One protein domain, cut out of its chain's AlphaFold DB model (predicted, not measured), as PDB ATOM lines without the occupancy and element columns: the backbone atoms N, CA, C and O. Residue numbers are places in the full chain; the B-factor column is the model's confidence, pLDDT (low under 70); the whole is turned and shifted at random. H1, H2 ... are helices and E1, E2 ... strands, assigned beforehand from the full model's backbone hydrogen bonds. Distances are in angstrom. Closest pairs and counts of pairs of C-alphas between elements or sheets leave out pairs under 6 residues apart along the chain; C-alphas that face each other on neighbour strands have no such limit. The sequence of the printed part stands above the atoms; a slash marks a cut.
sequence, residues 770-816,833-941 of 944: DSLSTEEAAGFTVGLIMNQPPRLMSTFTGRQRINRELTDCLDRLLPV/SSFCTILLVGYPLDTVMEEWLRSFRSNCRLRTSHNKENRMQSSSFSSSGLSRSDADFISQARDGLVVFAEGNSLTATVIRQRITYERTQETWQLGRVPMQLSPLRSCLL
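Overview. This is residues 770 to 816 and 833 to 941 of the 944 residues of the protein "Predicted protein" of Phaeodactylum tricornutum (strain CCAP 1055/1) (UniProt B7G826). A twisted sheet of five parallel strands, in the order E3 E2 E1 E4 E5, makes the core, with two helices over each of its faces: H2 and H3 cover one, H5 and H6 the other. The short H1 only grazes the sheet, and the short H4 lies off it, past the ends of E3 and E2. The printed part has 156 residues, with six named helices and five named strands in the chain order H1 E1 H2 E2 H3 E3 H4 H5 E4 H6 E5; its class is mixed, helices and strands. It is compact, with a radius of gyration of the C-alphas of 15.5 A, and its C-alphas span 50 by 33 by 25 A, only just elongated.

Along the chain. The inner strands of the sheet are E1, residues 780 to 786, 19.6 A long, E2, residues 836 to 842, 19.1 A, and E4, residues 896 to 900, 13.5 A. The edge strands are E3, residues 860 to 864, 13.3 A, and E5, residues 937 to 940, 10.0 A. C-alpha 780, where E1 begins, stands at (-54.641, -15.215, 7.579), and C-alpha 940, where E5 ends, at (-44.970, -10.057, 23.919). The longest helix is H6, residues 905 to 925, 29.9 A from C-alpha 905 at (-37.813, -5.217, 21.549) to C-alpha 925. H2 holds residues 796 to 813 and is 26.1 A long, and H3 holds residues 846 to 856 and is 14.9 A long. The short helices are H1, residues 774 to 778, H4, residues 868 to 873, and H5, residues 884 to 890.

Arrangement. E2 and E1 are parallel at 15 degrees, with N 782 and O 837 at 2.8 A, within hydrogen-bond range. E1 and E4 are parallel at 12 degrees, with N 785 and O 898 at 2.9 A. E3 and E2 are parallel at 28 degrees, with N 863 and O 838 at 2.8 A. E4 and E5 are parallel at 4 degrees, with N 897 and O 937 at 3.5 A. The sheet has helices on both faces, three layers in all. H2 is over E4 at a height over the sheet of 10.9 A and runs along the strands; its closest C-alphas to E5 are those of Cys 809 and Cys 939, 6.1 A apart. On the same face H3 is over E3 at a height of 9.2 A, along the strands; the closest C-alphas of H3 and E3, those of Leu 853 and Cys 860, are 6.4 A apart. H2 and H3 are near each other, with 10 pairs of C-alphas within 10 A. On the opposite face H6 is over E4, only just, with 10 of its C-alphas falling on E4 and 2 on E1, at a height over the sheet of 10.5 A, and H5 is over E2, only just, with 5 of its C-alphas falling on E2 and 2 on E1, at a height of 9.4 A. H5 and H6 are close but not clearly touching, at a steep tilt of 66 degrees, the closest C-alphas being those of Ala 887 and Ile 911, 6.9 A apart. H4 is not on the sheet, and H4 and H5 are apart. E2, H3, E3 and E4, H6, E5 are strand-helix-strand units, two parallel neighbour strands with a helix between them in the chain; E3, H4 H5, E4 is a split one, with E2 and E1 between its strands in the sheet. Each of the three crossovers is right-handed. In each of the six helices every O i to N i+4 pair is within hydrogen-bond range.

Size, cuts and confidence. The two C-alphas farthest apart, those of Thr 795 and Gly 927, are 51.2 A apart. Residues 817 to 832 are not printed, and C-alphas 816 and 833 are 10.6 A apart across the cut, in the link from H2 to E2. The link from H6 to E5, 11 residues, is long. The mean pLDDT of the printed part is 70.6, and 69 residues are under 70, among them residues 787 to 799, 869 to 882, 900 to 911 and 920 to 941.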
ATOM      1  N   ASP A 770     -39.511 -17.275  -1.476       76.12
ATOM      2  CA  ASP A 770     -39.758 -16.559  -0.217       76.12
ATOM      3  C   ASP A 770     -41.006 -15.671  -0.268       76.12
ATOM      4  O   ASP A 770     -41.445 -15.181   0.771       76.12
ATOM      5  N   SER A 771     -41.596 -15.464  -1.450       81.94
ATOM      6  CA  SER A 771     -42.889 -14.792  -1.583       81.94
ATOM      7  C   SER A 771     -44.039 -15.750  -1.286       81.94
ATOM      8  O   SER A 771     -44.061 -16.871  -1.801       81.94
ATOM      9  N   LEU A 772     -45.024 -15.293  -0.510       80.19
ATOM     10  CA  LEU A 772     -46.288 -15.999  -0.322       80.19
ATOM     11  C   LEU A 772     -46.952 -16.299  -1.672       80.19
ATOM     12  O   LEU A 772     -47.000 -15.447  -2.563       80.19
ATOM     13  N   SER A 773     -47.510 -17.501  -1.811       83.00
ATOM     14  CA  SER A 773     -48.412 -17.800  -2.927       83.00
ATOM     15  C   SER A 773     -49.658 -16.912  -2.867       83.00
ATOM     16  O   SER A 773     -50.008 -16.381  -1.813       83.00
ATOM     17  N   THR A 774     -50.371 -16.769  -3.987       71.62
ATOM     18  CA  THR A 774     -51.614 -15.981  -4.042       71.62
ATOM     19  C   THR A 774     -52.647 -16.452  -3.012       71.62
ATOM     20  O   THR A 774     -53.312 -15.623  -2.399       71.62
ATOM     21  N   GLU A 775     -52.736 -17.763  -2.772       74.62
ATOM     22  CA  GLU A 775     -53.610 -18.356  -1.751       74.62
ATOM     23  C   GLU A 775     -53.178 -17.975  -0.328       74.62
ATOM     24  O   GLU A 775     -54.004 -17.570   0.483       74.62
ATOM     25  N   GLU A 776     -51.881 -18.058  -0.019       80.62
ATOM     26  CA  GLU A 776     -51.355 -17.705   1.307       80.62
ATOM     27  C   GLU A 776     -51.456 -16.204   1.580       80.62
ATOM     28  O   GLU A 776     -51.775 -15.808   2.695       80.62
ATOM     29  N   ALA A 777     -51.231 -15.372   0.560       73.56
ATOM     30  CA  ALA A 777     -51.384 -13.924   0.652       73.56
ATOM     31  C   ALA A 777     -52.851 -13.499   0.844       73.56
ATOM     32  O   ALA A 777     -53.107 -12.439   1.418       73.56
ATOM     33  N   ALA A 778     -53.805 -14.300   0.358       68.06
ATOM     34  CA  ALA A 778     -55.235 -14.098   0.580       68.06
ATOM     35  C   ALA A 778     -55.720 -14.638   1.943       68.06
ATOM     36  O   ALA A 778     -56.793 -14.244   2.394       68.06
ATOM     37  N   GLY A 779     -54.950 -15.525   2.583       78.25
ATOM     38  CA  GLY A 779     -55.253 -16.117   3.887       78.25
ATOM     39  C   GLY A 779     -54.793 -15.286   5.094       78.25
ATOM     40  O   GLY A 779     -54.231 -14.204   4.954       78.25
ATOM     41  N   PHE A 780     -55.019 -15.825   6.298       79.25
ATOM     42  CA  PHE A 780     -54.641 -15.215   7.579       79.25
ATOM     43  C   PHE A 780     -53.154 -15.460   7.882       79.25
ATOM     44  O   PHE A 780     -52.768 -16.595   8.169       79.25
ATOM     45  N   THR A 781     -52.287 -14.449   7.848       84.75
ATOM     46  CA  THR A 781     -50.835 -14.645   8.006       84.75
ATOM     47  C   THR A 781     -50.273 -14.080   9.311       84.75
ATOM     48  O   THR A 781     -50.493 -12.925   9.668       84.75
ATOM     49  N   VAL A 782     -49.506 -14.892  10.043       86.50
ATOM     50  CA  VAL A 782     -48.891 -14.525  11.330       86.50
ATOM     51  C   VAL A 782     -47.375 -14.599  11.219       86.50
ATOM     52  O   VAL A 782     -46.825 -15.646  10.895       86.50
ATOM     53  N   GLY A 783     -46.685 -13.506  11.529       87.44
ATOM     54  CA  GLY A 783     -45.233 -13.485  11.660       87.44
ATOM     55  C   GLY A 783     -44.826 -13.978  13.042       87.44
ATOM     56  O   GLY A 783     -45.344 -13.494  14.043       87.44
ATOM     57  N   LEU A 784     -43.897 -14.921  13.118       86.44
ATOM     58  CA  LEU A 784     -43.360 -15.461  14.361       86.44
ATOM     59  C   LEU A 784     -41.838 -15.304  14.362       86.44
ATOM     60  O   LEU A 784     -41.125 -15.949  13.594       86.44
ATOM     61  N   ILE A 785     -41.335 -14.444  15.245       84.56
ATOM     62  CA  ILE A 785     -39.905 -14.222  15.451       84.56
ATOM     63  C   ILE A 785     -39.497 -14.923  16.745       84.56
ATOM     64  O   ILE A 785     -39.990 -14.580  17.819       84.56
ATOM     65  N   MET A 786     -38.574 -15.877  16.652       78.00
ATOM     66  CA  MET A 786     -38.010 -16.580  17.802       78.00
ATOM     67  C   MET A 786     -36.504 -16.341  17.874       78.00
ATOM     68  O   MET A 786     -35.730 -16.946  17.128       78.00
ATOM     69  N   ASN A 787     -36.080 -15.458  18.777       68.06
ATOM     70  CA  ASN A 787     -34.668 -15.347  19.139       68.06
ATOM     71  C   ASN A 787     -34.289 -16.497  20.089       68.06
ATOM     72  O   ASN A 787     -35.172 -17.099  20.693       68.06
ATOM     73  N   GLN A 788     -32.995 -16.851  20.138       62.97
ATOM     74  CA  GLN A 788     -32.454 -18.052  20.803       62.97
ATOM     75  C   GLN A 788     -33.199 -18.459  22.091       62.97
ATOM     76  O   GLN A 788     -33.458 -17.595  22.927       62.97
ATOM     77  N   PRO A 789     -33.473 -19.761  22.316       56.41
ATOM     78  CA  PRO A 789     -33.896 -20.206  23.638       56.41
ATOM     79  C   PRO A 789     -32.775 -19.872  24.642       56.41
ATOM     80  O   PRO A 789     -31.605 -20.119  24.321       56.41
ATOM     81  N   PRO A 790     -33.079 -19.314  25.829       55.56
ATOM     82  CA  PRO A 790     -32.058 -18.986  26.821       55.56
ATOM     83  C   PRO A 790     -31.164 -20.204  27.067       55.56
ATOM     84  O   PRO A 790     -31.657 -21.329  27.151       55.56
ATOM     85  N   ARG A 791     -29.842 -20.006  27.183       56.75
ATOM     86  CA  ARG A 791     -28.832 -21.089  27.296       56.75
ATOM     87  C   ARG A 791     -29.093 -22.099  28.437       56.75
ATOM     88  O   ARG A 791     -28.466 -23.151  28.467       56.75
ATOM     89  N   LEU A 792     -30.032 -21.808  29.338       51.31
ATOM     90  CA  LEU A 792     -30.523 -22.673  30.420       51.31
ATOM     91  C   LEU A 792     -31.660 -23.643  30.007       51.31
ATOM     92  O   LEU A 792     -32.153 -24.412  30.830       51.31
ATOM     93  N   MET A 793     -32.066 -23.654  28.735       51.81
ATOM     94  CA  MET A 793     -33.181 -24.451  28.192       51.81
ATOM     95  C   MET A 793     -32.874 -25.939  27.945       51.81
ATOM     96  O   MET A 793     -33.683 -26.630  27.329       51.81
ATOM     97  N   SER A 794     -31.756 -26.481  28.442       51.28
ATOM     98  CA  SER A 794     -31.505 -27.934  28.379       51.28
ATOM     99  C   SER A 794     -32.464 -28.748  29.259       51.28
ATOM    100  O   SER A 794     -32.526 -29.971  29.147       51.28
ATOM    101  N   THR A 795     -33.241 -28.085  30.120       58.81
ATOM    102  CA  THR A 795     -34.253 -28.735  30.950       58.81
ATOM    103  C   THR A 795     -35.581 -28.849  30.196       58.81
ATOM    104  O   THR A 795     -36.113 -27.880  29.653       58.81
ATOM    105  N   PHE A 796     -36.146 -30.060  30.184       66.38
ATOM    106  CA  PHE A 796     -37.455 -30.404  29.604       66.38
ATOM    107  C   PHE A 796     -38.579 -29.416  29.992       66.38
ATOM    108  O   PHE A 796     -39.481 -29.139  29.200       66.38
ATOM    109  N   THR A 797     -38.484 -28.823  31.183       69.00
ATOM    110  CA  THR A 797     -39.411 -27.827  31.736       69.00
ATOM    111  C   THR A 797     -39.420 -26.498  30.974       69.00
ATOM    112  O   THR A 797     -40.491 -25.918  30.785       69.00
ATOM    113  N   GLY A 798     -38.274 -26.024  30.476       64.88
ATOM    114  CA  GLY A 798     -38.191 -24.783  29.696       64.88
ATOM    115  C   GLY A 798     -38.940 -24.876  28.363       64.88
ATOM    116  O   GLY A 798     -39.720 -23.988  28.014       64.88
ATOM    117  N   ARG A 799     -38.790 -26.009  27.666       66.62
ATOM    118  CA  ARG A 799     -39.480 -26.292  26.397       66.62
ATOM    119  C   ARG A 799     -41.000 -26.369  26.571       66.62
ATOM    120  O   ARG A 799     -41.733 -25.808  25.764       66.62
ATOM    121  N   GLN A 800     -41.479 -27.014  27.638       73.50
ATOM    122  CA  GLN A 800     -42.916 -27.086  27.934       73.50
ATOM    123  C   GLN A 800     -43.531 -25.713  28.217       73.50
ATOM    124  O   GLN A 800     -44.660 -25.450  27.802       73.50
ATOM    125  N   ARG A 801     -42.794 -24.831  28.899       71.44
ATOM    126  CA  ARG A 801     -43.260 -23.474  29.188       71.44
ATOM    127  C   ARG A 801     -43.409 -22.639  27.918       71.44
ATOM    128  O   ARG A 801     -44.475 -22.071  27.712       71.44
ATOM    129  N   ILE A 802     -42.390 -22.622  27.052       65.69
ATOM    130  CA  ILE A 802     -42.455 -21.905  25.768       65.69
ATOM    131  C   ILE A 802     -43.604 -22.448  24.916       65.69
ATOM    132  O   ILE A 802     -44.372 -21.663  24.374       65.69
ATOM    133  N   ASN A 803     -43.771 -23.773  24.850       72.62
ATOM    134  CA  ASN A 803     -44.878 -24.379  24.113       72.62
ATOM    135  C   ASN A 803     -46.239 -23.909  24.636       72.62
ATOM    136  O   ASN A 803     -47.105 -23.589  23.829       72.62
ATOM    137  N   ARG A 804     -46.425 -23.827  25.959       78.19
ATOM    138  CA  ARG A 804     -47.673 -23.334  26.561       78.19
ATOM    139  C   ARG A 804     -47.919 -21.867  26.223       78.19
ATOM    140  O   ARG A 804     -48.975 -21.542  25.706       78.19
ATOM    141  N   GLU A 805     -46.937 -21.002  26.457       77.06
ATOM    142  CA  GLU A 805     -47.079 -19.561  26.215       77.06
ATOM    143  C   GLU A 805     -47.302 -19.245  24.720       77.06
ATOM    144  O   GLU A 805     -48.131 -18.405  24.368       77.06
ATOM    145  N   LEU A 806     -46.609 -19.960  23.829       76.38
ATOM    146  CA  LEU A 806     -46.777 -19.859  22.378       76.38
ATOM    147  C   LEU A 806     -48.152 -20.352  21.921       76.38
ATOM    148  O   LEU A 806     -48.789 -19.677  21.116       76.38
ATOM    149  N   THR A 807     -48.611 -21.485  22.458       78.75
ATOM    150  CA  THR A 807     -49.950 -22.033  22.191       78.75
ATOM    151  C   THR A 807     -51.020 -21.042  22.630       78.75
ATOM    152  O   THR A 807     -51.844 -20.647  21.814       78.75
ATOM    153  N   ASP A 808     -50.936 -20.541  23.865       78.25
ATOM    154  CA  ASP A 808     -51.891 -19.578  24.417       78.25
ATOM    155  C   ASP A 808     -51.944 -18.288  23.589       78.25
ATOM    156  O   ASP A 808     -53.012 -17.697  23.409       78.25
ATOM    157  N   CYS A 809     -50.800 -17.830  23.070       79.31
ATOM    158  CA  CYS A 809     -50.772 -16.672  22.188       79.31
ATOM    159  C   CYS A 809     -51.399 -16.975  20.821       79.31
ATOM    160  O   CYS A 809     -52.278 -16.237  20.373       79.31
ATOM    161  N   LEU A 810     -50.972 -18.050  20.154       80.69
ATOM    162  CA  LEU A 810     -51.483 -18.413  18.833       80.69
ATOM    163  C   LEU A 810     -52.981 -18.735  18.871       80.69
ATOM    164  O   LEU A 810     -53.688 -18.354  17.944       80.69
ATOM    165  N   ASP A 811     -53.492 -19.329  19.948       79.06
ATOM    166  CA  ASP A 811     -54.923 -19.585  20.127       79.06
ATOM    167  C   ASP A 811     -55.752 -18.299  20.248       79.06
ATOM    168  O   ASP A 811     -56.891 -18.260  19.786       79.06
ATOM    169  N   ARG A 812     -55.186 -17.225  20.812       76.88
ATOM    170  CA  ARG A 812     -55.838 -15.900  20.870       76.88
ATOM    171  C   ARG A 812     -55.742 -15.130  19.552       76.88
ATOM    172  O   ARG A 812     -56.569 -14.253  19.280       76.88
ATOM    173  N   LEU A 813     -54.694 -15.390  18.772       76.75
ATOM    174  CA  LEU A 813     -54.426 -14.698  17.513       76.75
ATOM    175  C   LEU A 813     -55.177 -15.312  16.343       76.75
ATOM    176  O   LEU A 813     -55.816 -14.581  15.590       76.75
ATOM    177  N   LEU A 814     -55.077 -16.629  16.185       80.25
ATOM    178  CA  LEU A 814     -55.645 -17.345  15.056       80.25
ATOM    179  C   LEU A 814     -57.176 -17.372  15.169       80.25
ATOM    180  O   LEU A 814     -57.706 -17.523  16.273       80.25
ATOM    181  N   PRO A 815     -57.903 -17.246  14.045       73.44
ATOM    182  CA  PRO A 815     -59.353 -17.366  14.051       73.44
ATOM    183  C   PRO A 815     -59.760 -18.716  14.647       73.44
ATOM    184  O   PRO A 815     -59.141 -19.746  14.361       73.44
ATOM    185  N   VAL A 816     -60.789 -18.698  15.500       74.31
ATOM    186  CA  VAL A 816     -61.345 -19.918  16.091       74.31
ATOM    187  C   VAL A 816     -61.788 -20.810  14.942       74.31
ATOM    188  O   VAL A 816     -62.600 -20.397  14.112       74.31
ATOM    189  N   SER A 833     -62.921 -21.943   4.530       53.25
ATOM    190  CA  SER A 833     -62.086 -22.169   5.714       53.25
ATOM    191  C   SER A 833     -60.820 -21.332   5.560       53.25
ATOM    192  O   SER A 833     -59.985 -21.629   4.708       53.25
ATOM    193  N   SER A 834     -60.709 -20.256   6.335       62.34
ATOM    194  CA  SER A 834     -59.605 -19.306   6.268       62.34
ATOM    195  C   SER A 834     -58.282 -20.056   6.429       62.34
ATOM    196  O   SER A 834     -57.944 -20.494   7.535       62.34
ATOM    197  N   PHE A 835     -57.564 -20.251   5.322       79.62
ATOM    198  CA  PHE A 835     -56.204 -20.769   5.345       79.62
ATOM    199  C   PHE A 835     -55.359 -19.809   6.170       79.62
ATOM    200  O   PHE A 835     -55.423 -18.597   5.962       79.62
ATOM    201  N   CYS A 836     -54.590 -20.339   7.116       88.50
ATOM    202  CA  CYS A 836     -53.631 -19.548   7.876       88.50
ATOM    203  C   CYS A 836     -52.199 -19.886   7.462       88.50
ATOM    204  O   CYS A 836     -51.898 -21.027   7.117       88.50
ATOM    205  N   THR A 837     -51.296 -18.910   7.505       91.69
ATOM    206  CA  THR A 837     -49.866 -19.122   7.233       91.69
ATOM    207  C   THR A 837     -49.032 -18.515   8.350       91.69
ATOM    208  O   THR A 837     -49.132 -17.324   8.622       91.69
ATOM    209  N   ILE A 838     -48.191 -19.315   8.999       90.25
ATOM    210  CA  ILE A 838     -47.239 -18.845  10.008       90.25
ATOM    211  C   ILE A 838     -45.874 -18.673   9.345       90.25
ATOM    212  O   ILE A 838     -45.297 -19.636   8.845       90.25
ATOM    213  N   LEU A 839     -45.354 -17.450   9.352       91.25
ATOM    214  CA  LEU A 839     -44.031 -17.099   8.848       91.25
ATOM    215  C   LEU A 839     -43.049 -17.148  10.017       91.25
ATOM    216  O   LEU A 839     -43.046 -16.259  10.859       91.25
ATOM    217  N   LEU A 840     -42.237 -18.195  10.106       89.69
ATOM    218  CA  LEU A 840     -41.304 -18.421  11.205       89.69
ATOM    219  C   LEU A 840     -39.881 -17.975  10.848       89.69
ATOM    220  O   LEU A 840     -39.280 -18.414   9.863       89.69
ATOM    221  N   VAL A 841     -39.303 -17.155  11.723       86.25
ATOM    222  CA  VAL A 841     -37.896 -16.757  11.701       86.25
ATOM    223  C   VAL A 841     -37.275 -17.037  13.064       86.25
ATOM    224  O   VAL A 841     -37.575 -16.353  14.036       86.25
ATOM    225  N   GLY A 842     -36.375 -18.021  13.143       79.50
ATOM    226  CA  GLY A 842     -35.734 -18.394  14.409       79.50
ATOM    227  C   GLY A 842     -35.025 -19.752  14.389       79.50
ATOM    228  O   GLY A 842     -34.889 -20.365  13.333       79.50
ATOM    229  N   TYR A 843     -34.542 -20.185  15.558       70.31
ATOM    230  CA  TYR A 843     -33.887 -21.488  15.806       70.31
ATOM    231  C   TYR A 843     -34.894 -22.666  15.620       70.31
ATOM    232  O   TYR A 843     -36.098 -22.400  15.646       70.31
ATOM    233  N   PRO A 844     -34.478 -23.938  15.394       61.25
ATOM    234  CA  PRO A 844     -35.347 -25.004  14.899       61.25
ATOM    235  C   PRO A 844     -36.323 -25.484  15.980       61.25
ATOM    236  O   PRO A 844     -36.074 -26.418  16.738       61.25
ATOM    237  N   LEU A 845     -37.458 -24.799  16.038       66.50
ATOM    238  CA  LEU A 845     -38.721 -25.294  16.576       66.50
ATOM    239  C   LEU A 845     -39.698 -25.604  15.442       66.50
ATOM    240  O   LEU A 845     -40.877 -25.790  15.697       66.50
ATOM    241  N   ASP A 846     -39.219 -25.667  14.202       69.62
ATOM    242  CA  ASP A 846     -39.991 -26.080  13.033       69.62
ATOM    243  C   ASP A 846     -40.683 -27.418  13.278       69.62
ATOM    244  O   ASP A 846     -41.891 -27.489  13.138       69.62
ATOM    245  N   THR A 847     -39.971 -28.426  13.781       75.62
ATOM    246  CA  THR A 847     -40.567 -29.735  14.099       75.62
ATOM    247  C   THR A 847     -41.655 -29.647  15.172       75.62
ATOM    248  O   THR A 847     -42.704 -30.264  15.031       75.62
ATOM    249  N   VAL A 848     -41.447 -28.838  16.216       76.75
ATOM    250  CA  VAL A 848     -42.422 -28.639  17.306       76.75
ATOM    251  C   VAL A 848     -43.639 -27.860  16.827       76.75
ATOM    252  O   VAL A 848     -44.765 -28.193  17.170       76.75
ATOM    253  N   MET A 849     -43.411 -26.815  16.039       79.25
ATOM    254  CA  MET A 849     -44.459 -25.974  15.485       79.25
ATOM    255  C   MET A 849     -45.245 -26.729  14.417       79.25
ATOM    256  O   MET A 849     -46.462 -26.649  14.400       79.25
ATOM    257  N   GLU A 850     -44.588 -27.509  13.562       82.88
ATOM    258  CA  GLU A 850     -45.245 -28.397  12.603       82.88
ATOM    259  C   GLU A 850     -46.085 -29.457  13.309       82.88
ATOM    260  O   GLU A 850     -47.217 -29.701  12.900       82.88
ATOM    261  N   GLU A 851     -45.569 -30.070  14.376       81.75
ATOM    262  CA  GLU A 851     -46.317 -31.035  15.181       81.75
ATOM    263  C   GLU A 851     -47.517 -30.378  15.875       81.75
ATOM    264  O   GLU A 851     -48.620 -30.930  15.855       81.75
ATOM    265  N   TRP A 852     -47.341 -29.169  16.413       83.06
ATOM    266  CA  TRP A 852     -48.421 -28.387  17.012       83.06
ATOM    267  C   TRP A 852     -49.484 -27.992  15.981       83.06
ATOM    268  O   TRP A 852     -50.666 -28.249  16.197       83.06
ATOM    269  N   LEU A 853     -49.086 -27.444  14.828       82.88
ATOM    270  CA  LEU A 853     -50.002 -27.088  13.742       82.88
ATOM    271  C   LEU A 853     -50.748 -28.329  13.253       82.88
ATOM    272  O   LEU A 853     -51.967 -28.299  13.132       82.88
ATOM    273  N   ARG A 854     -50.055 -29.455  13.065       83.69
ATOM    274  CA  ARG A 854     -50.685 -30.723  12.674       83.69
ATOM    275  C   ARG A 854     -51.709 -31.205  13.706       83.69
ATOM    276  O   ARG A 854     -52.728 -31.759  13.309       83.69
ATOM    277  N   SER A 855     -51.451 -30.982  14.995       81.69
ATOM    278  CA  SER A 855     -52.296 -31.468  16.095       81.69
ATOM    279  C   SER A 855     -53.478 -30.547  16.423       81.69
ATOM    280  O   SER A 855     -54.546 -31.038  16.775       81.69
ATOM    281  N   PHE A 856     -53.313 -29.225  16.305       78.88
ATOM    282  CA  PHE A 856     -54.278 -28.241  16.826       78.88
ATOM    283  C   PHE A 856     -54.818 -27.258  15.777       78.88
ATOM    284  O   PHE A 856     -55.852 -26.618  16.001       78.88
ATOM    285  N   ARG A 857     -54.135 -27.110  14.637       84.25
ATOM    286  CA  ARG A 857     -54.431 -26.114  13.592       84.25
ATOM    287  C   ARG A 857     -54.041 -26.638  12.206       84.25
ATOM    288  O   ARG A 857     -53.235 -26.036  11.500       84.25
ATOM    289  N   SER A 858     -54.617 -27.772  11.801       85.62
ATOM    290  CA  SER A 858     -54.276 -28.439  10.531       85.62
ATOM    291  C   SER A 858     -54.607 -27.606   9.283       85.62
ATOM    292  O   SER A 858     -54.172 -27.939   8.184       85.62
ATOM    293  N   ASN A 859     -55.374 -26.524   9.443       84.88
ATOM    294  CA  ASN A 859     -55.670 -25.522   8.420       84.88
ATOM    295  C   ASN A 859     -54.575 -24.446   8.264       84.88
ATOM    296  O   ASN A 859     -54.677 -23.613   7.362       84.88
ATOM    297  N   CYS A 860     -53.550 -24.445   9.124       89.00
ATOM    298  CA  CYS A 860     -52.420 -23.528   9.036       89.00
ATOM    299  C   CYS A 860     -51.197 -24.181   8.375       89.00
ATOM    300  O   CYS A 860     -50.850 -25.323   8.667       89.00
ATOM    301  N   ARG A 861     -50.488 -23.425   7.530       91.25
ATOM    302  CA  ARG A 861     -49.192 -23.805   6.947       91.25
ATOM    303  C   ARG A 861     -48.049 -23.084   7.656       91.25
ATOM    304  O   ARG A 861     -48.162 -21.900   7.953       91.25
ATOM    305  N   LEU A 862     -46.936 -23.776   7.902       91.25
ATOM    306  CA  LEU A 862     -45.698 -23.162   8.388       91.25
ATOM    307  C   LEU A 862     -44.778 -22.848   7.206       91.25
ATOM    308  O   LEU A 862     -44.520 -23.711   6.370       91.25
ATOM    309  N   ARG A 863     -44.240 -21.632   7.163       91.00
ATOM    310  CA  ARG A 863     -43.160 -21.231   6.259       91.00
ATOM    311  C   ARG A 863     -41.968 -20.804   7.099       91.00
ATOM    312  O   ARG A 863     -42.128 -20.065   8.064       91.00
ATOM    313  N   THR A 864     -40.767 -21.224   6.722       88.88
ATOM    314  CA  THR A 864     -39.525 -20.794   7.378       88.88
ATOM    315  C   THR A 864     -38.666 -20.005   6.404       88.88
ATOM    316  O   THR A 864     -38.554 -20.414   5.251       88.88
ATOM    317  N   SER A 865     -38.021 -18.933   6.867       87.38
ATOM    318  CA  SER A 865     -37.079 -18.164   6.036       87.38
ATOM    319  C   SER A 865     -35.957 -19.046   5.471       87.38
ATOM    320  O   SER A 865     -35.385 -19.871   6.189       87.38
ATOM    321  N   HIS A 866     -35.592 -18.835   4.203       79.12
ATOM    322  CA  HIS A 866     -34.560 -19.607   3.506       79.12
ATOM    323  C   HIS A 866     -33.158 -19.446   4.115       79.12
ATOM    324  O   HIS A 866     -32.318 -20.338   4.020       79.12
ATOM    325  N   ASN A 867     -32.925 -18.370   4.876       74.62
ATOM    326  CA  ASN A 867     -31.667 -18.141   5.594       74.62
ATOM    327  C   ASN A 867     -31.471 -19.082   6.811       74.62
ATOM    328  O   ASN A 867     -30.618 -18.848   7.669       74.62
ATOM    329  N   LYS A 868     -32.294 -20.131   6.920       73.06
ATOM    330  CA  LYS A 868     -32.239 -21.186   7.935       73.06
ATOM    331  C   LYS A 868     -30.986 -22.051   7.808       73.06
ATOM    332  O   LYS A 868     -30.349 -22.323   8.820       73.06
ATOM    333  N   GLU A 869     -30.606 -22.452   6.596       69.88
ATOM    334  CA  GLU A 869     -29.460 -23.355   6.380       69.88
ATOM    335  C   GLU A 869     -28.136 -22.697   6.782       69.88
ATOM    336  O   GLU A 869     -27.356 -23.271   7.543       69.88
ATOM    337  N   ASN A 870     -27.949 -21.431   6.397       69.19
ATOM    338  CA  ASN A 870     -26.803 -20.625   6.822       69.19
ATOM    339  C   ASN A 870     -26.756 -20.445   8.350       69.19
ATOM    340  O   ASN A 870     -25.678 -20.365   8.938       69.19
ATOM    341  N   ARG A 871     -27.921 -20.404   9.012       69.12
ATOM    342  CA  ARG A 871     -28.019 -20.299  10.474       69.12
ATOM    343  C   ARG A 871     -27.722 -21.608  11.194       69.12
ATOM    344  O   ARG A 871     -27.143 -21.552  12.271       69.12
ATOM    345  N   MET A 872     -28.075 -22.763  10.627       66.31
ATOM    346  CA  MET A 872     -27.720 -24.058  11.223       66.31
ATOM    347  C   MET A 872     -26.212 -24.321  11.184       66.31
ATOM    348  O   MET A 872     -25.681 -24.959  12.088       66.31
ATOM    349  N   GLN A 873     -25.520 -23.814  10.159       68.75
ATOM    350  CA  GLN A 873     -24.070 -23.970  10.025       68.75
ATOM    351  C   GLN A 873     -23.277 -23.012  10.932       68.75
ATOM    352  O   GLN A 873     -22.139 -23.308  11.296       68.75
ATOM    353  N   SER A 874     -23.876 -21.894  11.357       61.12
ATOM    354  CA  SER A 874     -23.287 -20.996  12.351       61.12
ATOM    355  C   SER A 874     -23.663 -21.449  13.764       61.12
ATOM    356  O   SER A 874     -24.756 -21.174  14.250       61.12
ATOM    357  N   SER A 875     -22.737 -22.105  14.471       52.00
ATOM    358  CA  SER A 875     -22.913 -22.575  15.863       52.00
ATOM    359  C   SER A 875     -23.203 -21.462  16.885       52.00
ATOM    360  O   SER A 875     -23.531 -21.736  18.040       52.00
ATOM    361  N   SER A 876     -23.143 -20.200  16.462       56.12
ATOM    362  CA  SER A 876     -23.696 -19.066  17.185       56.12
ATOM    363  C   SER A 876     -24.726 -18.367  16.300       56.12
ATOM    364  O   SER A 876     -24.416 -17.901  15.203       56.12
ATOM    365  N   PHE A 877     -25.969 -18.274  16.779       51.88
ATOM    366  CA  PHE A 877     -26.850 -17.203  16.322       51.88
ATOM    367  C   PHE A 877     -26.162 -15.939  16.829       51.88
ATOM    368  O   PHE A 877     -26.174 -15.674  18.033       51.88
ATOM    369  N   SER A 878     -25.435 -15.235  15.963       51.91
ATOM    370  CA  SER A 878     -24.843 -13.972  16.372       51.91
ATOM    371  C   SER A 878     -25.992 -13.089  16.846       51.91
ATOM    372  O   SER A 878     -27.034 -12.998  16.197       51.91
ATOM    373  N   SER A 879     -25.815 -12.415  17.977       53.50
ATOM    374  CA  SER A 879     -26.729 -11.388  18.496       53.50
ATOM    375  C   SER A 879     -26.953 -10.214  17.522       53.50
ATOM    376  O   SER A 879     -27.639  -9.254  17.855       53.50
ATOM    377  N   SER A 880     -26.429 -10.305  16.296       52.28
ATOM    378  CA  SER A 880     -26.457  -9.337  15.202       52.28
ATOM    379  C   SER A 880     -27.834  -9.111  14.555       52.28
ATOM    380  O   SER A 880     -27.896  -8.552  13.463       52.28
ATOM    381  N   GLY A 881     -28.928  -9.526  15.196       62.78
ATOM    382  CA  GLY A 881     -30.294  -9.250  14.747       62.78
ATOM    383  C   GLY A 881     -30.757 -10.048  13.521       62.78
ATOM    384  O   GLY A 881     -30.054 -10.909  12.990       62.78
ATOM    385  N   LEU A 882     -31.993  -9.778  13.098       68.38
ATOM    386  CA  LEU A 882     -32.619 -10.389  11.923       68.38
ATOM    387  C   LEU A 882     -31.931  -9.940  10.631       68.38
ATOM    388  O   LEU A 882     -31.650  -8.754  10.452       68.38
ATOM    389  N   SER A 883     -31.692 -10.876   9.708       74.88
ATOM    390  CA  SER A 883     -31.189 -10.517   8.379       74.88
ATOM    391  C   SER A 883     -32.263  -9.783   7.562       74.88
ATOM    392  O   SER A 883     -33.455  -9.897   7.848       74.88
ATOM    393  N   ARG A 884     -31.870  -9.037   6.515       69.19
ATOM    394  CA  ARG A 884     -32.830  -8.339   5.634       69.19
ATOM    395  C   ARG A 884     -33.853  -9.304   5.035       69.19
ATOM    396  O   ARG A 884     -35.033  -8.988   5.031       69.19
ATOM    397  N   SER A 885     -33.406 -10.476   4.580       76.25
ATOM    398  CA  SER A 885     -34.298 -11.501   4.029       76.25
ATOM    399  C   SER A 885     -35.288 -12.006   5.074       76.25
ATOM    400  O   SER A 885     -36.435 -12.249   4.742       76.25
ATOM    401  N   ASP A 886     -34.890 -12.094   6.345       80.50
ATOM    402  CA  ASP A 886     -35.802 -12.469   7.429       80.50
ATOM    403  C   ASP A 886     -36.831 -11.382   7.729       80.50
ATOM    404  O   ASP A 886     -37.993 -11.687   7.987       80.50
ATOM    405  N   ALA A 887     -36.406 -10.118   7.699       74.06
ATOM    406  CA  ALA A 887     -37.298  -8.983   7.883       74.06
ATOM    407  C   ALA A 887     -38.289  -8.854   6.716       74.06
ATOM    408  O   ALA A 887     -39.470  -8.650   6.967       74.06
ATOM    409  N   ASP A 888     -37.824  -9.016   5.474       75.19
ATOM    410  CA  ASP A 888     -38.659  -8.991   4.265       75.19
ATOM    411  C   ASP A 888     -39.561 -10.243   4.169       75.19
ATOM    412  O   ASP A 888     -40.669 -10.188   3.641       75.19
ATOM    413  N   PHE A 889     -39.128 -11.383   4.717       83.62
ATOM    414  CA  PHE A 889     -39.959 -12.579   4.847       83.62
ATOM    415  C   PHE A 889     -41.071 -12.371   5.884       83.62
ATOM    416  O   PHE A 889     -42.241 -12.556   5.571       83.62
ATOM    417  N   ILE A 890     -40.739 -11.916   7.098       81.94
ATOM    418  CA  ILE A 890     -41.730 -11.659   8.160       81.94
ATOM    419  C   ILE A 890     -42.653 -10.491   7.819       81.94
ATOM    420  O   ILE A 890     -43.804 -10.499   8.252       81.94
ATOM    421  N   SER A 891     -42.204  -9.503   7.036       74.06
ATOM    422  CA  SER A 891     -43.051  -8.365   6.665       74.06
ATOM    423  C   SER A 891     -44.243  -8.752   5.786       74.06
ATOM    424  O   SER A 891     -45.170  -7.963   5.638       74.06
ATOM    425  N   GLN A 892     -44.261  -9.977   5.251       82.25
ATOM    426  CA  GLN A 892     -45.415 -10.541   4.550       82.25
ATOM    427  C   GLN A 892     -46.544 -10.987   5.503       82.25
ATOM    428  O   GLN A 892     -47.619 -11.375   5.042       82.25
ATOM    429  N   ALA A 893     -46.330 -10.932   6.823       81.44
ATOM    430  CA  ALA A 893     -47.364 -11.173   7.822       81.44
ATOM    431  C   ALA A 893     -48.405 -10.043   7.826       81.44
ATOM    432  O   ALA A 893     -48.064  -8.864   7.918       81.44
ATOM    433  N   ARG A 894     -49.685 -10.406   7.761       74.94
ATOM    434  CA  ARG A 894     -50.810  -9.482   7.620       74.94
ATOM    435  C   ARG A 894     -51.651  -9.418   8.880       74.94
ATOM    436  O   ARG A 894     -52.118  -8.344   9.211       74.94
ATOM    437  N   ASP A 895     -51.807 -10.495   9.627       75.69
ATOM    438  CA  ASP A 895     -52.865 -10.585  10.635       75.69
ATOM    439  C   ASP A 895     -52.357 -10.653  12.077       75.69
ATOM    440  O   ASP A 895     -53.056 -10.238  13.005       75.69
ATOM    441  N   GLY A 896     -51.118 -11.096  12.287       77.44
ATOM    442  CA  GLY A 896     -50.511 -11.137  13.616       77.44
ATOM    443  C   GLY A 896     -48.991 -11.079  13.587       77.44
ATOM    444  O   GLY A 896     -48.357 -11.451  12.601       77.44
ATOM    445  N   LEU A 897     -48.403 -10.627  14.694       80.06
ATOM    446  CA  LEU A 897     -46.962 -10.683  14.918       80.06
ATOM    447  C   LEU A 897     -46.692 -11.160  16.346       80.06
ATOM    448  O   LEU A 897     -47.096 -10.521  17.318       80.06
ATOM    449  N   VAL A 898     -45.981 -12.274  16.462       79.00
ATOM    450  CA  VAL A 898     -45.541 -12.867  17.723       79.00
ATOM    451  C   VAL A 898     -44.030 -12.765  17.789       79.00
ATOM    452  O   VAL A 898     -43.332 -13.194  16.868       79.00
ATOM    453  N   VAL A 899     -43.512 -12.205  18.879       76.69
ATOM    454  CA  VAL A 899     -42.068 -12.067  19.062       76.69
ATOM    455  C   VAL A 899     -41.645 -12.614  20.414       76.69
ATOM    456  O   VAL A 899     -42.045 -12.102  21.457       76.69
ATOM    457  N   PHE A 900     -40.786 -13.629  20.371       69.69
ATOM    458  CA  PHE A 900     -40.029 -14.138  21.506       69.69
ATOM    459  C   PHE A 900     -38.642 -13.510  21.457       69.69
ATOM    460  O   PHE A 900     -37.782 -13.920  20.672       69.69
ATOM    461  N   ALA A 901     -38.437 -12.471  22.259       60.84
ATOM    462  CA  ALA A 901     -37.163 -11.781  22.336       60.84
ATOM    463  C   ALA A 901     -36.799 -11.480  23.791       60.84
ATOM    464  O   ALA A 901     -37.371 -10.577  24.396       60.84
ATOM    465  N   GLU A 902     -35.776 -12.156  24.313       58.09
ATOM    466  CA  GLU A 902     -34.922 -11.556  25.341       58.09
ATOM    467  C   GLU A 902     -34.152 -10.399  24.676       58.09
ATOM    468  O   GLU A 902     -33.403 -10.600  23.720       58.09
ATOM    469  N   GLY A 903     -34.381  -9.161  25.117       55.66
ATOM    470  CA  GLY A 903     -33.524  -8.013  24.780       55.66
ATOM    471  C   GLY A 903     -33.656  -7.372  23.385       55.66
ATOM    472  O   GLY A 903     -33.045  -6.333  23.170       55.66
ATOM    473  N   ASN A 904     -34.470  -7.899  22.460       56.03
ATOM    474  CA  ASN A 904     -34.619  -7.366  21.084       56.03
ATOM    475  C   ASN A 904     -36.005  -6.738  20.797       56.03
ATOM    476  O   ASN A 904     -36.595  -6.952  19.734       56.03
ATOM    477  N   SER A 905     -36.534  -5.934  21.726       61.12
ATOM    478  CA  SER A 905     -37.813  -5.217  21.549       61.12
ATOM    479  C   SER A 905     -37.793  -4.222  20.381       61.12
ATOM    480  O   SER A 905     -38.815  -4.012  19.735       61.12
ATOM    481  N   LEU A 906     -36.629  -3.647  20.058       63.38
ATOM    482  CA  LEU A 906     -36.490  -2.658  18.988       63.38
ATOM    483  C   LEU A 906     -36.779  -3.250  17.604       63.38
ATOM    484  O   LEU A 906     -37.576  -2.697  16.852       63.38
ATOM    485  N   THR A 907     -36.161  -4.383  17.264       65.31
ATOM    486  CA  THR A 907     -36.352  -5.024  15.954       65.31
ATOM    487  C   THR A 907     -37.808  -5.444  15.754       65.31
ATOM    488  O   THR A 907     -38.356  -5.264  14.670       65.31
ATOM    489  N   ALA A 908     -38.451  -5.937  16.815       66.25
ATOM    490  CA  ALA A 908     -39.871  -6.272  16.824       66.25
ATOM    491  C   ALA A 908     -40.752  -5.053  16.520       66.25
ATOM    492  O   ALA A 908     -41.618  -5.114  15.650       66.25
ATOM    493  N   THR A 909     -40.497  -3.935  17.206       68.19
ATOM    494  CA  THR A 909     -41.226  -2.674  17.029       68.19
ATOM    495  C   THR A 909     -41.047  -2.111  15.621       68.19
ATOM    496  O   THR A 909     -42.036  -1.767  14.980       68.19
ATOM    497  N   VAL A 910     -39.819  -2.095  15.094       68.88
ATOM    498  CA  VAL A 910     -39.531  -1.618  13.730       68.88
ATOM    499  C   VAL A 910     -40.240  -2.476  12.679       68.88
ATOM    500  O   VAL A 910     -40.835  -1.945  11.741       68.88
ATOM    501  N   ILE A 911     -40.230  -3.803  12.841       68.88
ATOM    502  CA  ILE A 911     -40.950  -4.717  11.944       68.88
ATOM    503  C   ILE A 911     -42.459  -4.480  12.036       68.88
ATOM    504  O   ILE A 911     -43.112  -4.365  11.003       68.88
ATOM    505  N   ARG A 912     -43.013  -4.326  13.245       75.56
ATOM    506  CA  ARG A 912     -44.438  -4.022  13.446       75.56
ATOM    507  C   ARG A 912     -44.848  -2.722  12.755       75.56
ATOM    508  O   ARG A 912     -45.863  -2.695  12.062       75.56
ATOM    509  N   GLN A 913     -44.062  -1.664  12.921       76.62
ATOM    510  CA  GLN A 913     -44.294  -0.355  12.304       76.62
ATOM    511  C   GLN A 913     -44.238  -0.444  10.781       76.62
ATOM    512  O   GLN A 913     -45.135   0.047  10.097       76.62
ATOM    513  N   ARG A 914     -43.232  -1.140  10.240       73.94
ATOM    514  CA  ARG A 914     -43.101  -1.368   8.798       73.94
ATOM    515  C   ARG A 914     -44.283  -2.153   8.234       73.94
ATOM    516  O   ARG A 914     -44.863  -1.699   7.253       73.94
ATOM    517  N   ILE A 915     -44.675  -3.259   8.869       71.06
ATOM    518  CA  ILE A 915     -45.850  -4.049   8.466       71.06
ATOM    519  C   ILE A 915     -47.106  -3.182   8.512       71.06
ATOM    520  O   ILE A 915     -47.890  -3.189   7.572       71.06
ATOM    521  N   THR A 916     -47.295  -2.407   9.580       73.94
ATOM    522  CA  THR A 916     -48.461  -1.523   9.722       73.94
ATOM    523  C   THR A 916     -48.509  -0.504   8.587       73.94
ATOM    524  O   THR A 916     -49.531  -0.376   7.923       73.94
ATOM    525  N   TYR A 917     -47.391   0.160   8.290       79.19
ATOM    526  CA  TYR A 917     -47.304   1.096   7.175       79.19
ATOM    527  C   TYR A 917     -47.544   0.432   5.811       79.19
ATOM    528  O   TYR A 917     -48.323   0.951   5.012       79.19
ATOM    529  N   GLU A 918     -46.895  -0.700   5.532       75.81
ATOM    530  CA  GLU A 918     -47.032  -1.417   4.259       75.81
ATOM    531  C   GLU A 918     -48.462  -1.923   4.067       75.81
ATOM    532  O   GLU A 918     -49.020  -1.724   2.993       75.81
ATOM    533  N   ARG A 919     -49.103  -2.450   5.118       71.44
ATOM    534  CA  ARG A 919     -50.519  -2.839   5.096       71.44
ATOM    535  C   ARG A 919     -51.427  -1.654   4.844       71.44
ATOM    536  O   ARG A 919     -52.307  -1.759   4.000       71.44
ATOM    537  N   THR A 920     -51.240  -0.544   5.551       68.44
ATOM    538  CA  THR A 920     -52.088   0.640   5.377       68.44
ATOM    539  C   THR A 920     -51.907   1.242   3.982       68.44
ATOM    540  O   THR A 920     -52.895   1.597   3.351       68.44
ATOM    541  N   GLN A 921     -50.681   1.290   3.448       69.56
ATOM    542  CA  GLN A 921     -50.427   1.738   2.074       69.56
ATOM    543  C   GLN A 921     -50.956   0.765   1.024       69.56
ATOM    544  O   GLN A 921     -51.517   1.219   0.040       69.56
ATOM    545  N   GLU A 922     -50.790  -0.545   1.201       66.19
ATOM    546  CA  GLU A 922     -51.342  -1.551   0.290       66.19
ATOM    547  C   GLU A 922     -52.872  -1.474   0.300       66.19
ATOM    548  O   GLU A 922     -53.496  -1.443  -0.751       66.19
ATOM    549  N   THR A 923     -53.473  -1.363   1.484       59.56
ATOM    550  CA  THR A 923     -54.914  -1.154   1.679       59.56
ATOM    551  C   THR A 923     -55.356   0.102   0.927       59.56
ATOM    552  O   THR A 923     -56.198   0.010   0.041       59.56
ATOM    553  N   TRP A 924     -54.683   1.229   1.152       59.22
ATOM    554  CA  TRP A 924     -54.937   2.492   0.462       59.22
ATOM    555  C   TRP A 924     -54.787   2.410  -1.067       59.22
ATOM    556  O   TRP A 924     -55.676   2.820  -1.804       59.22
ATOM    557  N   GLN A 925     -53.682   1.844  -1.565       56.44
ATOM    558  CA  GLN A 925     -53.378   1.713  -2.997       56.44
ATOM    559  C   GLN A 925     -54.314   0.743  -3.713       56.44
ATOM    560  O   GLN A 925     -54.659   0.957  -4.873       56.44
ATOM    561  N   LEU A 926     -54.733  -0.318  -3.027       51.09
ATOM    562  CA  LEU A 926     -55.747  -1.244  -3.514       51.09
ATOM    563  C   LEU A 926     -57.156  -0.674  -3.369       51.09
ATOM    564  O   LEU A 926     -58.112  -1.353  -3.739       51.09
ATOM    565  N   GLY A 927     -57.303   0.553  -2.858       45.12
ATOM    566  CA  GLY A 927     -58.604   1.188  -2.769       45.12
ATOM    567  C   GLY A 927     -59.488   0.688  -1.645       45.12
ATOM    568  O   GLY A 927     -60.696   0.915  -1.633       45.12
ATOM    569  N   ARG A 928     -58.890  -0.044  -0.716       48.81
ATOM    570  CA  ARG A 928     -59.521  -0.443   0.521       48.81
ATOM    571  C   ARG A 928     -59.499   0.809   1.398       48.81
ATOM    572  O   ARG A 928     -58.438   1.394   1.624       48.81
ATOM    573  N   VAL A 929     -60.663   1.243   1.881       38.69
ATOM    574  CA  VAL A 929     -60.727   2.235   2.965       38.69
ATOM    575  C   VAL A 929     -59.767   1.745   4.050       38.69
ATOM    576  O   VAL A 929     -59.767   0.536   4.321       38.69
ATOM    577  N   PRO A 930     -58.935   2.604   4.666       35.66
ATOM    578  CA  PRO A 930     -58.276   2.206   5.885       35.66
ATOM    579  C   PRO A 930     -59.413   1.959   6.876       35.66
ATOM    580  O   PRO A 930     -59.914   2.867   7.535       35.66
ATOM    581  N   MET A 931     -59.845   0.697   6.991       34.88
ATOM    582  CA  MET A 931     -60.247   0.196   8.290       34.88
ATOM    583  C   MET A 931     -59.183   0.745   9.234       34.88
ATOM    584  O   MET A 931     -57.991   0.682   8.908       34.88
ATOM    585  N   GLN A 932     -59.578   1.283  10.384       38.16
ATOM    586  CA  GLN A 932     -58.679   1.197  11.522       38.16
ATOM    587  C   GLN A 932     -58.353  -0.291  11.636       38.16
ATOM    588  O   GLN A 932     -59.146  -1.071  12.165       38.16
ATOM    589  N   LEU A 933     -57.261  -0.708  10.986       41.91
ATOM    590  CA  LEU A 933     -56.783  -2.067  11.034       41.91
ATOM    591  C   LEU A 933     -56.593  -2.269  12.519       41.91
ATOM    592  O   LEU A 933     -55.876  -1.487  13.152       41.91
ATOM    593  N   SER A 934     -57.315  -3.236  13.088       43.75
ATOM    594  CA  SER A 934     -57.118  -3.557  14.493       43.75
ATOM    595  C   SER A 934     -55.606  -3.670  14.693       43.75
ATOM    596  O   SER A 934     -54.964  -4.324  13.855       43.75
ATOM    597  N   PRO A 935     -55.031  -2.982  15.703       52.62
ATOM    598  CA  PRO A 935     -53.600  -3.033  15.947       52.62
ATOM    599  C   PRO A 935     -53.159  -4.483  15.840       52.62
ATOM    600  O   PRO A 935     -53.874  -5.347  16.361       52.62
ATOM    601  N   LEU A 936     -52.059  -4.750  15.120       55.03
ATOM    602  CA  LEU A 936     -51.525  -6.106  14.974       55.03
ATOM    603  C   LEU A 936     -51.603  -6.778  16.337       55.03
ATOM    604  O   LEU A 936     -50.942  -6.337  17.287       55.03
ATOM    605  N   ARG A 937     -52.473  -7.787  16.450       56.19
ATOM    606  CA  ARG A 937     -52.626  -8.483  17.715       56.19
ATOM    607  C   ARG A 937     -51.249  -9.066  18.010       56.19
ATOM    608  O   ARG A 937     -50.665  -9.766  17.181       56.19
ATOM    609  N   SER A 938     -50.695  -8.680  19.147       59.03
ATOM    610  CA  SER A 938     -49.340  -9.042  19.533       59.03
ATOM    611  C   SER A 938     -49.381  -9.626  20.929       59.03
ATOM    612  O   SER A 938     -50.040  -9.092  21.821       59.03
ATOM    613  N   CYS A 939     -48.669 -10.731  21.113       60.78
ATOM    614  CA  CYS A 939     -48.262 -11.159  22.438       60.78
ATOM    615  C   CYS A 939     -46.760 -10.948  22.524       60.78
ATOM    616  O   CYS A 939     -45.995 -11.516  21.741       60.78
ATOM    617  N   LEU A 940     -46.350 -10.121  23.477       56.56
ATOM    618  CA  LEU A 940     -44.970 -10.057  23.919       56.56
ATOM    619  C   LEU A 940     -44.853 -10.999  25.107       56.56
ATOM    620  O   LEU A 940     -45.405 -10.731  26.173       56.56
ATOM    621  N   LEU A 941     -44.176 -12.118  24.900       55.72
ATOM    622  CA  LEU A 941     -43.889 -13.068  25.961       55.72
ATOM    623  C   LEU A 941     -42.503 -12.727  26.495       55.72
ATOM    624  O   LEU A 941     -41.492 -12.952  25.828       55.72
TER     625      LEU A 941